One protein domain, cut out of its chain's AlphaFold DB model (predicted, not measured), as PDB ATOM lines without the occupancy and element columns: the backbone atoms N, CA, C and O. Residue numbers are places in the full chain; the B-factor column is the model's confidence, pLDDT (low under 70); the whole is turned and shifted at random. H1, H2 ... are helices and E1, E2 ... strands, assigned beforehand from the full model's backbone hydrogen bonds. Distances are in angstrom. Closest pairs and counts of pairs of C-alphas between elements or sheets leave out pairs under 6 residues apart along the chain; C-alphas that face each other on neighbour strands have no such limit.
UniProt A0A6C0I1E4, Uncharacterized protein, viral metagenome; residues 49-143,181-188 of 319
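This is residues 49 to 143 and 181 to 188 of the 319 residues of an uncharacterized protein of viral metagenome (UniProt A0A6C0I1E4). Look first for a small sheet of three strands, E2 E1 E3, in the middle of the model, with H2 and H3 loosely side by side over one face and the short H4 over the other. Beyond H4 the chain reaches H5 at one end of the longest axis and folds back into H6, beside the E3 edge; at the opposite end H1 is out past H3, and residues 55 to 61 stick out. The printed part has 103 residues with six named helices and three named strands, in the order H1 H2 H3 E1 E2 H4 H5 H6 E3; the sheet is mixed, and so is the class, helices and strands. The whole is compact, with a radius of gyration of the C-alphas of 14.6 A and spans of 46 by 32 by 29 A.

Begin at the inner strand E1, residues 102 to 105. It forms an antiparallel hairpin with E2, residues 108 to 111, where N 110 and O 103 are 2.8 A apart, within hydrogen-bond range. On its other side E3, residues 184 to 187, is parallel to it, with N 104 and O 185 at 2.8 A. H2, residues 67 to 77, is on the sheet at a height of 9.8 A, over E2 and along the strands at 26 degrees on the local plane; its closest C-alphas to E2 are Arg 71 and Ile 109, 6.5 A apart. H4, residues 112 to 118, is on the opposite face from H2 at a height of 6.6 A, over E2 and slantwise to the strands at 37 degrees on the local plane. H3, residues 88 to 95, is also on the sheet, and its C-alpha of Asp 95 is 6.2 A from that of Ile 184 in E3. With H2 and H3 on one face and H4 on the other, the architecture has three layers, helices on both faces of a sheet. H2 and H3 are close but not clearly touching, at a shallow tilt of 12 degrees, opposite ways; their closest C-alphas, Ile 70 and Val 94, are 7.3 A apart. H1, residues 49 to 55, is close to H3 but not clearly touching, with C-alphas Thr 50 and Leu 90 at 7.9 A. H6, residues 128 to 132, only grazes the sheet, and H5, residues 121 to 124, is not on it. In H1, H2, H3, H4 and H6 every O i to N i+4 pair is within hydrogen-bond range; H5 is too short for one.

Find C-alpha 49 at (152.957, 152.086, 175.822), where H1 begins. H2, 15.4 A long, starts at C-alpha 67, (151.388, 145.057, 195.319); H3 measures 10.7 A and H4 10.0 A. E3 ends at C-alpha 187, (140.025, 158.016, 198.895).

The farthest C-alphas, Asp 58 and Glu 123, are 47.0 A apart. Residues 144 to 180 are not printed, and C-alphas 143 and 181 are 15.5 A apart across the cut. The link from H1 to H2 is long. The mean pLDDT of the printed part is 72.5, with residues 49 to 63, 80 to 84, 130 to 143, 181 to 182 and 186 to 188 under 70.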
ATOM      1  N   PHE A  49     152.442 152.769 174.632       54.00
ATOM      2  CA  PHE A  49     152.957 152.086 175.822       54.00
ATOM      3  C   PHE A  49     151.855 151.299 176.543       54.00
ATOM      4  O   PHE A  49     152.040 150.125 176.872       54.00
ATOM      5  N   THR A  50     150.667 151.895 176.676       55.12
ATOM      6  CA  THR A  50     149.470 151.229 177.210       55.12
ATOM      7  C   THR A  50     149.089 150.020 176.354       55.12
ATOM      8  O   THR A  50     148.855 148.930 176.877       55.12
ATOM      9  N   ARG A  51     149.117 150.157 175.023       54.22
ATOM     10  CA  ARG A  51     148.892 149.044 174.086       54.22
ATOM     11  C   ARG A  51     149.985 147.974 174.165       54.22
ATOM     12  O   ARG A  51     149.676 146.794 174.028       54.22
ATOM     13  N   GLN A  52     151.237 148.338 174.435       56.28
ATOM     14  CA  GLN A  52     152.354 147.396 174.561       56.28
ATOM     15  C   GLN A  52     152.239 146.556 175.844       56.28
ATOM     16  O   GLN A  52     152.315 145.328 175.768       56.28
ATOM     17  N   LEU A  53     151.893 147.191 176.973       55.34
ATOM     18  CA  LEU A  53     151.477 146.555 178.240       55.34
ATOM     19  C   LEU A  53     150.241 145.646 178.096       55.34
ATOM     20  O   LEU A  53     149.998 144.748 178.917       55.34
ATOM     21  N   LEU A  54     149.425 145.896 177.071       51.66
ATOM     22  CA  LEU A  54     148.263 145.093 176.702       51.66
ATOM     23  C   LEU A  54     148.567 144.008 175.653       51.66
ATOM     24  O   LEU A  54     147.721 143.134 175.501       51.66
ATOM     25  N   SER A  55     149.720 144.020 174.967       53.09
ATOM     26  CA  SER A  55     150.035 143.086 173.863       53.09
ATOM     27  C   SER A  55     150.955 141.919 174.237       53.09
ATOM     28  O   SER A  55     150.919 140.890 173.572       53.09
ATOM     29  N   GLU A  56     151.678 141.970 175.360       48.84
ATOM     30  CA  GLU A  56     152.353 140.778 175.926       48.84
ATOM     31  C   GLU A  56     151.358 139.747 176.524       48.84
ATOM     32  O   GLU A  56     151.715 138.860 177.296       48.84
ATOM     33  N   LYS A  57     150.079 139.856 176.145       43.56
ATOM     34  CA  LYS A  57     148.877 139.349 176.813       43.56
ATOM     35  C   LYS A  57     148.216 138.183 176.062       43.56
ATOM     36  O   LYS A  57     147.001 138.048 176.117       43.56
ATOM     37  N   ASP A  58     149.011 137.328 175.418       42.84
ATOM     38  CA  ASP A  58     148.553 136.045 174.846       42.84
ATOM     39  C   ASP A  58     149.077 134.816 175.610       42.84
ATOM     40  O   ASP A  58     149.002 133.680 175.133       42.84
ATOM     41  N   ARG A  59     149.579 134.991 176.839       42.94
ATOM     42  CA  ARG A  59     149.825 133.861 177.743       42.94
ATOM     43  C   ARG A  59     148.889 133.905 178.937       42.94
ATOM     44  O   ARG A  59     148.971 134.772 179.797       42.94
ATOM     45  N   VAL A  60     147.988 132.926 178.917       46.72
ATOM     46  CA  VAL A  60     147.028 132.524 179.944       46.72
ATOM     47  C   VAL A  60     147.776 131.982 181.164       46.72
ATOM     48  O   VAL A  60     147.693 130.808 181.487       46.72
ATOM     49  N   ASP A  61     148.507 132.856 181.838       47.91
ATOM     50  CA  ASP A  61     148.625 132.806 183.282       47.91
ATOM     51  C   ASP A  61     147.945 134.085 183.750       47.91
ATOM     52  O   ASP A  61     148.282 135.185 183.307       47.91
ATOM     53  N   LEU A  62     146.915 133.952 184.584       54.72
ATOM     54  CA  LEU A  62     146.353 135.077 185.321       54.72
ATOM     55  C   LEU A  62     147.457 135.558 186.267       54.72
ATOM     56  O   LEU A  62     147.463 135.193 187.438       54.72
ATOM     57  N   ASN A  63     148.434 136.297 185.737       67.12
ATOM     58  CA  ASN A  63     149.508 136.915 186.491       67.12
ATOM     59  C   ASN A  63     148.852 137.975 187.363       67.12
ATOM     60  O   ASN A  63     148.703 139.133 186.967       67.12
ATOM     61  N   ILE A  64     148.379 137.520 188.523       82.19
ATOM     62  CA  ILE A  64     147.908 138.362 189.605       82.19
ATOM     63  C   ILE A  64     149.053 139.325 189.886       82.19
ATOM     64  O   ILE A  64     150.170 138.901 190.188       82.19
ATOM     65  N   LEU A  65     148.788 140.616 189.716       88.00
ATOM     66  CA  LEU A  65     149.793 141.628 189.996       88.00
ATOM     67  C   LEU A  65     150.049 141.667 191.502       88.00
ATOM     68  O   LEU A  65     149.117 141.820 192.289       88.00
ATOM     69  N   GLU A  66     151.316 141.556 191.894       93.00
ATOM     70  CA  GLU A  66     151.737 141.824 193.267       93.00
ATOM     71  C   GLU A  66     151.667 143.325 193.581       93.00
ATOM     72  O   GLU A  66     151.828 144.179 192.703       93.00
ATOM     73  N   ILE A  67     151.509 143.663 194.864       92.38
ATOM     74  CA  ILE A  67     151.388 145.057 195.319       92.38
ATOM     75  C   ILE A  67     152.618 145.900 194.961       92.38
ATOM     76  O   ILE A  67     152.492 147.082 194.652       92.38
ATOM     77  N   SER A  68     153.800 145.283 194.940       93.31
ATOM     78  CA  SER A  68     155.061 145.892 194.506       93.31
ATOM     79  C   SER A  68     155.003 146.339 193.039       93.31
ATOM     80  O   SER A  68     155.353 147.477 192.726       93.31
ATOM     81  N   ALA A  69     154.492 145.483 192.151       93.88
ATOM     82  CA  ALA A  69     154.325 145.786 190.735       93.88
ATOM     83  C   ALA A  69     153.284 146.889 190.518       93.88
ATOM     84  O   ALA A  69     153.524 147.813 189.746       93.88
ATOM     85  N   ILE A  70     152.161 146.842 191.244       91.62
ATOM     86  CA  ILE A  70     151.122 147.881 191.175       91.62
ATOM     87  C   ILE A  70     151.689 149.243 191.577       91.62
ATOM     88  O   ILE A  70     151.460 150.227 190.880       91.62
ATOM     89  N   ARG A  71     152.446 149.301 192.679       93.12
ATOM     90  CA  ARG A  71     153.100 150.532 193.139       93.12
ATOM     91  C   ARG A  71     153.988 151.118 192.055       93.12
ATOM     92  O   ARG A  71     153.837 152.290 191.738       93.12
ATOM     93  N   ASN A  72     154.841 150.298 191.447       91.62
ATOM     94  CA  ASN A  72     155.724 150.750 190.377       91.62
ATOM     95  C   ASN A  72     154.933 151.261 189.167       91.62
ATOM     96  O   ASN A  72     155.193 152.369 188.713       91.62
ATOM     97  N   ILE A  73     153.918 150.517 188.712       90.69
ATOM     98  CA  ILE A  73     153.066 150.919 187.584       90.69
ATOM     99  C   ILE A  73     152.407 152.274 187.859       90.69
ATOM    100  O   ILE A  73     152.445 153.165 187.013       90.69
ATOM    101  N   ILE A  74     151.810 152.453 189.038       88.50
ATOM    102  CA  ILE A  74     151.126 153.703 189.369       88.50
ATOM    103  C   ILE A  74     152.141 154.843 189.525       88.50
ATOM    104  O   ILE A  74     151.874 155.928 189.021       88.50
ATOM    105  N   ILE A  75     153.303 154.623 190.147       88.31
ATOM    106  CA  ILE A  75     154.363 155.640 190.285       88.31
ATOM    107  C   ILE A  75     154.896 156.077 188.913       88.31
ATOM    108  O   ILE A  75     155.073 157.268 188.678       88.31
ATOM    109  N   GLU A  76     155.145 155.132 188.005       89.19
ATOM    110  CA  GLU A  76     155.685 155.406 186.667       89.19
ATOM    111  C   GLU A  76     154.709 156.189 185.785       89.19
ATOM    112  O   GLU A  76     155.138 157.006 184.973       89.19
ATOM    113  N   ASN A  77     153.407 155.962 185.965       85.94
ATOM    114  CA  ASN A  77     152.349 156.597 185.176       85.94
ATOM    115  C   ASN A  77     151.686 157.785 185.890       85.94
ATOM    116  O   ASN A  77     150.840 158.468 185.314       85.94
ATOM    117  N   SER A  78     152.054 158.059 187.141       84.31
ATOM    118  CA  SER A  78     151.621 159.268 187.834       84.31
ATOM    119  C   SER A  78     152.553 160.405 187.452       84.31
ATOM    120  O   SER A  78     153.762 160.348 187.675       84.31
ATOM    121  N   ASN A  79     151.991 161.482 186.903       76.69
ATOM    122  CA  ASN A  79     152.740 162.726 186.778       76.69
ATOM    123  C   ASN A  79     153.234 163.130 188.172       76.69
ATOM    124  O   ASN A  79     152.420 163.292 189.085       76.69
ATOM    125  N   ARG A  80     154.556 163.302 188.316       65.06
ATOM    126  CA  ARG A  80     155.247 163.563 189.597       65.06
ATOM    127  C   ARG A  80     154.661 164.728 190.398       65.06
ATOM    128  O   ARG A  80     154.857 164.787 191.604       65.06
ATOM    129  N   ASP A  81     153.930 165.615 189.733       64.19
ATOM    130  CA  ASP A  81     153.351 166.808 190.337       64.19
ATOM    131  C   ASP A  81     151.966 166.582 190.977       64.19
ATOM    132  O   ASP A  81     151.533 167.427 191.758       64.19
ATOM    133  N   SER A  82     151.246 165.486 190.673       61.78
ATOM    134  CA  SER A  82     149.989 165.137 191.368       61.78
ATOM    135  C   SER A  82     149.425 163.751 190.995       61.78
ATOM    136  O   SER A  82     149.003 163.548 189.851       61.78
ATOM    137  N   TYR A  83     149.214 162.866 191.978       60.47
ATOM    138  CA  TYR A  83     148.442 161.611 191.828       60.47
ATOM    139  C   TYR A  83     146.943 161.834 191.574       60.47
ATOM    140  O   TYR A  83     146.197 160.918 191.212       60.47
ATOM    141  N   ASP A  84     146.462 163.074 191.693       61.88
ATOM    142  CA  ASP A  84     145.125 163.454 191.233       61.88
ATOM    143  C   ASP A  84     144.916 163.160 189.732       61.88
ATOM    144  O   ASP A  84     143.770 163.006 189.317       61.88
ATOM    145  N   LYS A  85     146.000 162.967 188.965       73.25
ATOM    146  CA  LYS A  85     146.010 162.684 187.524       73.25
ATOM    147  C   LYS A  85     146.437 161.254 187.157       73.25
ATOM    148  O   LYS A  85     147.025 161.069 186.098       73.25
ATOM    149  N   ILE A  86     146.199 160.252 188.007       79.94
ATOM    150  CA  ILE A  86     146.316 158.863 187.528       79.94
ATOM    151  C   ILE A  86     145.266 158.651 186.437       79.94
ATOM    152  O   ILE A  86     144.092 158.962 186.660       79.94
ATOM    153  N   ASP A  87     145.702 158.119 185.299       81.62
ATOM    154  CA  ASP A  87     144.834 157.770 184.182       81.62
ATOM    155  C   ASP A  87     143.744 156.762 184.621       81.62
ATOM    156  O   ASP A  87     144.070 155.677 185.121       81.62
ATOM    157  N   PRO A  88     142.451 157.110 184.467       80.44
ATOM    158  CA  PRO A  88     141.325 156.183 184.511       80.44
ATOM    159  C   PRO A  88     141.579 154.798 183.919       80.44
ATOM    160  O   PRO A  88     141.344 153.787 184.586       80.44
ATOM    161  N   ASP A  89     142.087 154.749 182.691       80.06
ATOM    162  CA  ASP A  89     142.175 153.514 181.917       80.06
ATOM    163  C   ASP A  89     143.238 152.578 182.494       80.06
ATOM    164  O   ASP A  89     143.064 151.354 182.539       80.06
ATOM    165  N   LEU A  90     144.302 153.158 183.055       85.62
ATOM    166  CA  LEU A  90     145.311 152.422 183.804       85.62
ATOM    167  C   LEU A  90     144.719 151.767 185.055       85.62
ATOM    168  O   LEU A  90     145.006 150.600 185.331       85.62
ATOM    169  N   LEU A  91     143.890 152.490 185.814       85.12
ATOM    170  CA  LEU A  91     143.253 151.938 187.011       85.12
ATOM    171  C   LEU A  91     142.318 150.781 186.649       85.12
ATOM    172  O   LEU A  91     142.374 149.737 187.295       85.12
ATOM    173  N   ILE A  92     141.532 150.909 185.579       82.50
ATOM    174  CA  ILE A  92     140.679 149.820 185.073       82.50
ATOM    175  C   ILE A  92     141.532 148.605 184.677       82.50
ATOM    176  O   ILE A  92     141.203 147.460 185.008       82.50
ATOM    177  N   ALA A  93     142.658 148.838 183.997       83.81
ATOM    178  CA  ALA A  93     143.574 147.778 183.601       83.81
ATOM    179  C   ALA A  93     144.185 147.056 184.814       83.81
ATOM    180  O   ALA A  93     144.257 145.824 184.802       83.81
ATOM    181  N   VAL A  94     144.573 147.784 185.865       87.00
ATOM    182  CA  VAL A  94     145.081 147.206 187.120       87.00
ATOM    183  C   VAL A  94     143.979 146.435 187.851       87.00
ATOM    184  O   VAL A  94     144.209 145.290 188.235       87.00
ATOM    185  N   ASP A  95     142.773 146.997 187.976       86.31
ATOM    186  CA  ASP A  95     141.628 146.382 188.669       86.31
ATOM    187  C   ASP A  95     141.281 145.004 188.079       86.31
ATOM    188  O   ASP A  95     141.033 144.031 188.797       86.31
ATOM    189  N   SER A  96     141.376 144.888 186.749       83.88
ATOM    190  CA  SER A  96     141.145 143.633 186.032       83.88
ATOM    191  C   SER A  96     142.176 142.530 186.324       83.88
ATOM    192  O   SER A  96     141.893 141.360 186.070       83.88
ATOM    193  N   ARG A  97     143.361 142.882 186.850       86.25
ATOM    194  CA  ARG A  97     144.505 141.974 187.068       86.25
ATOM    195  C   ARG A  97     144.811 141.696 188.546       86.25
ATOM    196  O   ARG A  97     145.751 140.960 188.837       86.25
ATOM    197  N   ILE A  98     144.041 142.256 189.478       88.69
ATOM    198  CA  ILE A  98     144.220 142.052 190.924       88.69
ATOM    199  C   ILE A  98     143.072 141.232 191.512       88.69
ATOM    200  O   ILE A  98     141.951 141.241 191.002       88.69
ATOM    201  N   ASN A  99     143.323 140.511 192.603       88.56
ATOM    202  CA  ASN A  99     142.313 139.724 193.327       88.56
ATOM    203  C   ASN A  99     142.076 140.205 194.769       88.56
ATOM    204  O   ASN A  99     141.313 139.572 195.493       88.56
ATOM    205  N   TYR A 100     142.683 141.321 195.162       88.44
ATOM    206  CA  TYR A 100     142.529 141.954 196.469       88.44
ATOM    207  C   TYR A 100     142.229 143.445 196.306       88.44
ATOM    208  O   TYR A 100     142.448 144.014 195.235       88.44
ATOM    209  N   ASN A 101     141.727 144.066 197.373       86.31
ATOM    210  CA  ASN A 101     141.435 145.493 197.389       86.31
ATOM    211  C   ASN A 101     142.714 146.307 197.602       86.31
ATOM    212  O   ASN A 101     143.533 145.971 198.461       86.31
ATOM    213  N   ILE A 102     142.853 147.398 196.855       89.38
ATOM    214  CA  ILE A 102     143.922 148.378 197.040       89.38
ATOM    215  C   ILE A 102     143.337 149.733 197.410       89.38
ATOM    216  O   ILE A 102     142.340 150.182 196.844       89.38
ATOM    217  N   TYR A 103     144.000 150.398 198.345       87.94
ATOM    218  CA  TYR A 103     143.602 151.694 198.871       87.94
ATOM    219  C   TYR A 103     144.677 152.709 198.488       87.94
ATOM    220  O   TYR A 103     145.824 152.600 198.918       87.94
ATOM    221  N   ILE A 104     144.318 153.678 197.649       86.19
ATOM    222  CA  ILE A 104     145.190 154.771 197.222       86.19
ATOM    223  C   ILE A 104     144.855 155.993 198.076       86.19
ATOM    224  O   ILE A 104     143.736 156.513 198.019       86.19
ATOM    225  N   ILE A 105     145.824 156.435 198.870       82.00
ATOM    226  CA  ILE A 105     145.721 157.599 199.751       82.00
ATOM    227  C   ILE A 105     146.899 158.504 199.432       82.00
ATOM    228  O   ILE A 105     148.050 158.128 199.649       82.00
ATOM    229  N   GLU A 106     146.587 159.691 198.910       79.38
ATOM    230  CA  GLU A 106     147.581 160.617 198.358       79.38
ATOM    231  C   GLU A 106     148.465 159.917 197.309       79.38
ATOM    232  O   GLU A 106     147.962 159.503 196.261       79.38
ATOM    233  N   ASP A 107     149.748 159.760 197.634       80.19
ATOM    234  CA  ASP A 107     150.807 159.228 196.780       80.19
ATOM    235  C   ASP A 107     151.172 157.781 197.155       80.19
ATOM    236  O   ASP A 107     152.094 157.188 196.596       80.19
ATOM    237  N   ASN A 108     150.465 157.206 198.132       85.38
ATOM    238  CA  ASN A 108     150.741 155.886 198.670       85.38
ATOM    239  C   ASN A 108     149.612 154.907 198.346       85.38
ATOM    240  O   ASN A 108     148.428 155.249 198.323       85.38
ATOM    241  N   ILE A 109     149.999 153.655 198.119       90.00
ATOM    242  CA  ILE A 109     149.091 152.557 197.789       90.00
ATOM    243  C   ILE A 109     149.269 151.479 198.850       90.00
ATOM    244  O   ILE A 109     150.389 151.002 199.066       90.00
ATOM    245  N   TYR A 110     148.168 151.089 199.478       90.81
ATOM    246  CA  TYR A 110     148.130 150.165 200.604       90.81
ATOM    247  C   TYR A 110     147.250 148.954 200.294       90.81
ATOM    248  O   TYR A 110     146.195 149.089 199.665       90.81
ATOM    249  N   THR A 111     147.646 147.779 200.783       91.88
ATOM    250  CA  THR A 111     146.700 146.681 201.028       91.88
ATOM    251  C   THR A 111     145.872 146.974 202.277       91.88
ATOM    252  O   THR A 111     146.188 147.879 203.049       91.88
ATOM    253  N   TYR A 112     144.812 146.200 202.507       87.50
ATOM    254  CA  TYR A 112     143.989 146.340 203.710       87.50
ATOM    255  C   TYR A 112     144.811 146.187 205.004       87.50
ATOM    256  O   TYR A 112     144.662 146.969 205.943       87.50
ATOM    257  N   GLU A 113     145.710 145.203 205.050       89.94
ATOM    258  CA  GLU A 113     146.555 144.898 206.209       89.94
ATOM    259  C   GLU A 113     147.575 146.007 206.475       89.94
ATOM    260  O   GLU A 113     147.739 146.450 207.615       89.94
ATOM    261  N   GLU A 114     148.239 146.490 205.421       91.31
ATOM    262  CA  GLU A 114     149.164 147.619 205.519       91.31
ATOM    263  C   GLU A 114     148.426 148.870 205.993       91.31
ATOM    264  O   GLU A 114     148.896 149.569 206.891       91.31
ATOM    265  N   LEU A 115     147.232 149.115 205.451       88.19
ATOM    266  CA  LEU A 115     146.407 150.251 205.822       88.19
ATOM    267  C   LEU A 115     146.028 150.215 207.308       88.19
ATOM    268  O   LEU A 115     146.151 151.227 207.992       88.19
ATOM    269  N   CYS A 116     145.625 149.050 207.822       85.75
ATOM    270  CA  CYS A 116     145.311 148.856 209.240       85.75
ATOM    271  C   CYS A 116     146.530 148.954 210.163       85.75
ATOM    272  O   CYS A 116     146.381 149.233 211.350       85.75
ATOM    273  N   THR A 117     147.727 148.712 209.631       87.50
ATOM    274  CA  THR A 117     148.979 148.845 210.385       87.50
ATOM    275  C   THR A 117     149.411 150.307 210.467       87.50
ATOM    276  O   THR A 117     149.855 150.777 211.514       87.50
ATOM    277  N   VAL A 118     149.279 151.042 209.361       86.81
ATOM    278  CA  VAL A 118     149.672 152.454 209.267       86.81
ATOM    279  C   VAL A 118     148.667 153.355 209.985       86.81
ATOM    280  O   VAL A 118     149.059 154.324 210.641       86.81
ATOM    281  N   TYR A 119     147.378 153.030 209.889       81.69
ATOM    282  CA  TYR A 119     146.305 153.829 210.458       81.69
ATOM    283  C   TYR A 119     145.567 153.069 211.558       81.69
ATOM    284  O   TYR A 119     145.107 151.948 211.340       81.69
ATOM    285  N   PRO A 120     145.389 153.683 212.740       80.19
ATOM    286  CA  PRO A 120     144.853 152.994 213.903       80.19
ATOM    287  C   PRO A 120     143.321 152.940 213.872       80.19
ATOM    288  O   PRO A 120     142.646 153.431 214.771       80.19
ATOM    289  N   PHE A 121     142.728 152.347 212.836       81.06
ATOM    290  CA  PHE A 121     141.269 152.220 212.736       81.06
ATOM    291  C   PHE A 121     140.655 151.491 213.938       81.06
ATOM    292  O   PHE A 121     139.536 151.795 214.354       81.06
ATOM    293  N   GLN A 122     141.427 150.572 214.525       79.56
ATOM    294  CA  GLN A 122     141.064 149.849 215.737       79.56
ATOM    295  C   GLN A 122     140.869 150.784 216.930       79.56
ATOM    296  O   GLN A 122     139.905 150.583 217.654       79.56
ATOM    297  N   GLU A 123     141.701 151.821 217.107       77.50
ATOM    298  CA  GLU A 123     141.569 152.800 218.208       77.50
ATOM    299  C   GLU A 123     140.234 153.563 218.146       77.50
ATOM    300  O   GLU A 123     139.745 154.060 219.157       77.50
ATOM    301  N   PHE A 124     139.628 153.644 216.959       73.25
ATOM    302  CA  PHE A 124     138.367 154.348 216.739       73.25
ATOM    303  C   PHE A 124     137.152 153.420 216.657       73.25
ATOM    304  O   PHE A 124     136.032 153.912 216.527       73.25
ATOM    305  N   ASN A 125     137.347 152.098 216.713       77.12
ATOM    306  CA  ASN A 125     136.306 151.104 216.447       77.12
ATOM    307  C   ASN A 125     135.586 151.341 215.098       77.12
ATOM    308  O   ASN A 125     134.369 151.180 214.975       77.12
ATOM    309  N   ILE A 126     136.339 151.771 214.079       76.69
ATOM    310  CA  ILE A 126     135.827 152.020 212.727       76.69
ATOM    311  C   ILE A 126     136.435 150.975 211.793       76.69
ATOM    312  O   ILE A 126     137.645 150.805 211.762       76.69
ATOM    313  N   SER A 127     135.626 150.270 210.999       75.00
ATOM    314  CA  SER A 127     136.161 149.437 209.913       75.00
ATOM    315  C   SER A 127     136.680 150.331 208.778       75.00
ATOM    316  O   SER A 127     135.950 151.245 208.392       75.00
ATOM    317  N   PRO A 128     137.848 150.065 208.172       73.31
ATOM    318  CA  PRO A 128     138.322 150.827 207.014       73.31
ATOM    319  C   PRO A 128     137.241 150.930 205.929       73.31
ATOM    320  O   PRO A 128     136.922 152.021 205.458       73.31
ATOM    321  N   ASP A 129     136.570 149.814 205.634       73.81
ATOM    322  CA  ASP A 129     135.510 149.752 204.626       73.81
ATOM    323  C   ASP A 129     134.366 150.737 204.897       73.81
ATOM    324  O   ASP A 129     133.858 151.343 203.964       73.81
ATOM    325  N   SER A 130     133.983 150.992 206.151       69.56
ATOM    326  CA  SER A 130     132.895 151.939 206.450       69.56
ATOM    327  C   SER A 130     133.269 153.401 206.192       69.56
ATOM    328  O   SER A 130     132.384 154.214 205.905       69.56
ATOM    329  N   ILE A 131     134.562 153.736 206.234       68.50
ATOM    330  CA  ILE A 131     135.081 155.055 205.846       68.50
ATOM    331  C   ILE A 131     135.067 155.178 204.321       68.50
ATOM    332  O   ILE A 131     134.627 156.196 203.782       68.50
ATOM    333  N   PHE A 132     135.491 154.121 203.625       65.62
ATOM    334  CA  PHE A 132     135.648 154.135 202.174       65.62
ATOM    335  C   PHE A 132     134.347 153.898 201.395       65.62
ATOM    336  O   PHE A 132     134.187 154.469 200.322       65.62
ATOM    337  N   ILE A 133     133.360 153.181 201.948       55.59
ATOM    338  CA  ILE A 133     132.013 153.022 201.357       55.59
ATOM    339  C   ILE A 133     131.344 154.388 201.131       55.59
ATOM    340  O   ILE A 133     130.560 154.557 200.197       55.59
ATOM    341  N   ARG A 134     131.660 155.388 201.966       46.09
ATOM    342  CA  ARG A 134     131.120 156.754 201.849       46.09
ATOM    343  C   ARG A 134     131.892 157.643 200.877       46.09
ATOM    344  O   ARG A 134     131.404 158.713 200.527       46.09
ATOM    345  N   GLN A 135     133.069 157.217 200.437       51.53
ATOM    346  CA  GLN A 135     133.907 157.943 199.493       51.53
ATOM    347  C   GLN A 135     133.941 157.132 198.207       51.53
ATOM    348  O   GLN A 135     134.904 156.436 197.937       51.53
ATOM    349  N   ILE A 136     132.857 157.174 197.429       43.25
ATOM    350  CA  ILE A 136     132.819 156.520 196.118       43.25
ATOM    351  C   ILE A 136     133.820 157.221 195.199       43.25
ATOM    352  O   ILE A 136     133.674 158.394 194.854       43.25
ATOM    353  N   ILE A 137     134.835 156.465 194.805       46.50
ATOM    354  CA  ILE A 137     135.775 156.796 193.747       46.50
ATOM    355  C   ILE A 137     135.179 156.383 192.421       46.50
ATOM    356  O   ILE A 137     134.718 155.254 192.292       46.50
ATOM    357  N   ILE A 138     135.206 157.338 191.491       42.66
ATOM    358  CA  ILE A 138     135.074 157.223 190.035       42.66
ATOM    359  C   ILE A 138     134.660 155.813 189.592       42.66
ATOM    360  O   ILE A 138     135.481 154.913 189.441       42.66
ATOM    361  N   ILE A 139     133.351 155.641 189.411       39.16
ATOM    362  CA  ILE A 139     132.796 154.466 188.749       39.16
ATOM    363  C   ILE A 139     133.221 154.574 187.287       39.16
ATOM    364  O   ILE A 139     132.755 155.462 186.576       39.16
ATOM    365  N   PHE A 140     134.122 153.701 186.854       41.62
ATOM    366  CA  PHE A 140     134.434 153.554 185.440       41.62
ATOM    367  C   PHE A 140     133.366 152.667 184.802       41.62
ATOM    368  O   PHE A 140     133.388 151.445 184.951       41.62
ATOM    369  N   ASP A 141     132.396 153.290 184.132       38.19
ATOM    370  CA  ASP A 141     131.487 152.568 183.248       38.19
ATOM    371  C   ASP A 141     132.227 152.246 181.947       38.19
ATOM    372  O   ASP A 141     132.397 153.098 181.078       38.19
ATOM    373  N   ASN A 142     132.630 150.985 181.785       37.28
ATOM    374  CA  ASN A 142     133.216 150.480 180.536       37.28
ATOM    375  C   ASN A 142     132.212 150.428 179.362       37.28
ATOM    376  O   ASN A 142     132.577 150.012 178.268       37.28
ATOM    377  N   ASN A 143     130.957 150.848 179.559       38.19
ATOM    378  CA  ASN A 143     129.887 150.704 178.568       38.19
ATOM    379  C   ASN A 143     129.672 151.928 177.657       38.19
ATOM    380  O   ASN A 143     128.745 151.916 176.852       38.19
ATOM    381  N   PRO A 181     132.395 144.504 191.481       48.12
ATOM    382  CA  PRO A 181     132.974 145.093 192.678       48.12
ATOM    383  C   PRO A 181     134.318 145.726 192.308       48.12
ATOM    384  O   PRO A 181     135.237 145.020 191.895       48.12
ATOM    385  N   THR A 182     134.409 147.050 192.419       61.31
ATOM    386  CA  THR A 182     135.652 147.800 192.221       61.31
ATOM    387  C   THR A 182     136.619 147.453 193.350       61.31
ATOM    388  O   THR A 182     136.274 147.621 194.519       61.31
ATOM    389  N   LYS A 183     137.815 146.958 193.022       76.06
ATOM    390  CA  LYS A 183     138.851 146.590 194.003       76.06
ATOM    391  C   LYS A 183     139.802 147.750 194.289       76.06
ATOM    392  O   LYS A 183     140.488 147.742 195.306       76.06
ATOM    393  N   ILE A 184     139.848 148.759 193.420       72.88
ATOM    394  CA  ILE A 184     140.651 149.972 193.619       72.88
ATOM    395  C   ILE A 184     139.828 151.078 194.284       72.88
ATOM    396  O   ILE A 184     138.798 151.503 193.762       72.88
ATOM    397  N   ILE A 185     140.333 151.606 195.400       70.94
ATOM    398  CA  ILE A 185     139.693 152.663 196.185       70.94
ATOM    399  C   ILE A 185     140.655 153.865 196.319       70.94
ATOM    400  O   ILE A 185     141.595 153.820 197.100       70.94
ATOM    401  N   LYS A 186     140.431 154.971 195.589       66.75
ATOM    402  CA  LYS A 186     141.176 156.255 195.688       66.75
ATOM    403  C   LYS A 186     140.554 157.298 196.645       66.75
ATOM    404  O   LYS A 186     139.884 158.249 196.235       66.75
ATOM    405  N   SER A 187     140.742 157.161 197.944       61.97
ATOM    406  CA  SER A 187     140.025 158.016 198.895       61.97
ATOM    407  C   SER A 187     140.532 159.468 198.899       61.97
ATOM    408  O   SER A 187     141.731 159.711 199.043       61.97
ATOM    409  N   LYS A 188     139.619 160.443 198.807       63.06
ATOM    410  CA  LYS A 188     139.850 161.812 199.293       63.06
ATOM    411  C   LYS A 188     139.117 161.932 200.619       63.06
ATOM    412  O   LYS A 188     137.894 161.807 200.645       63.06
TER     413      LYS A 188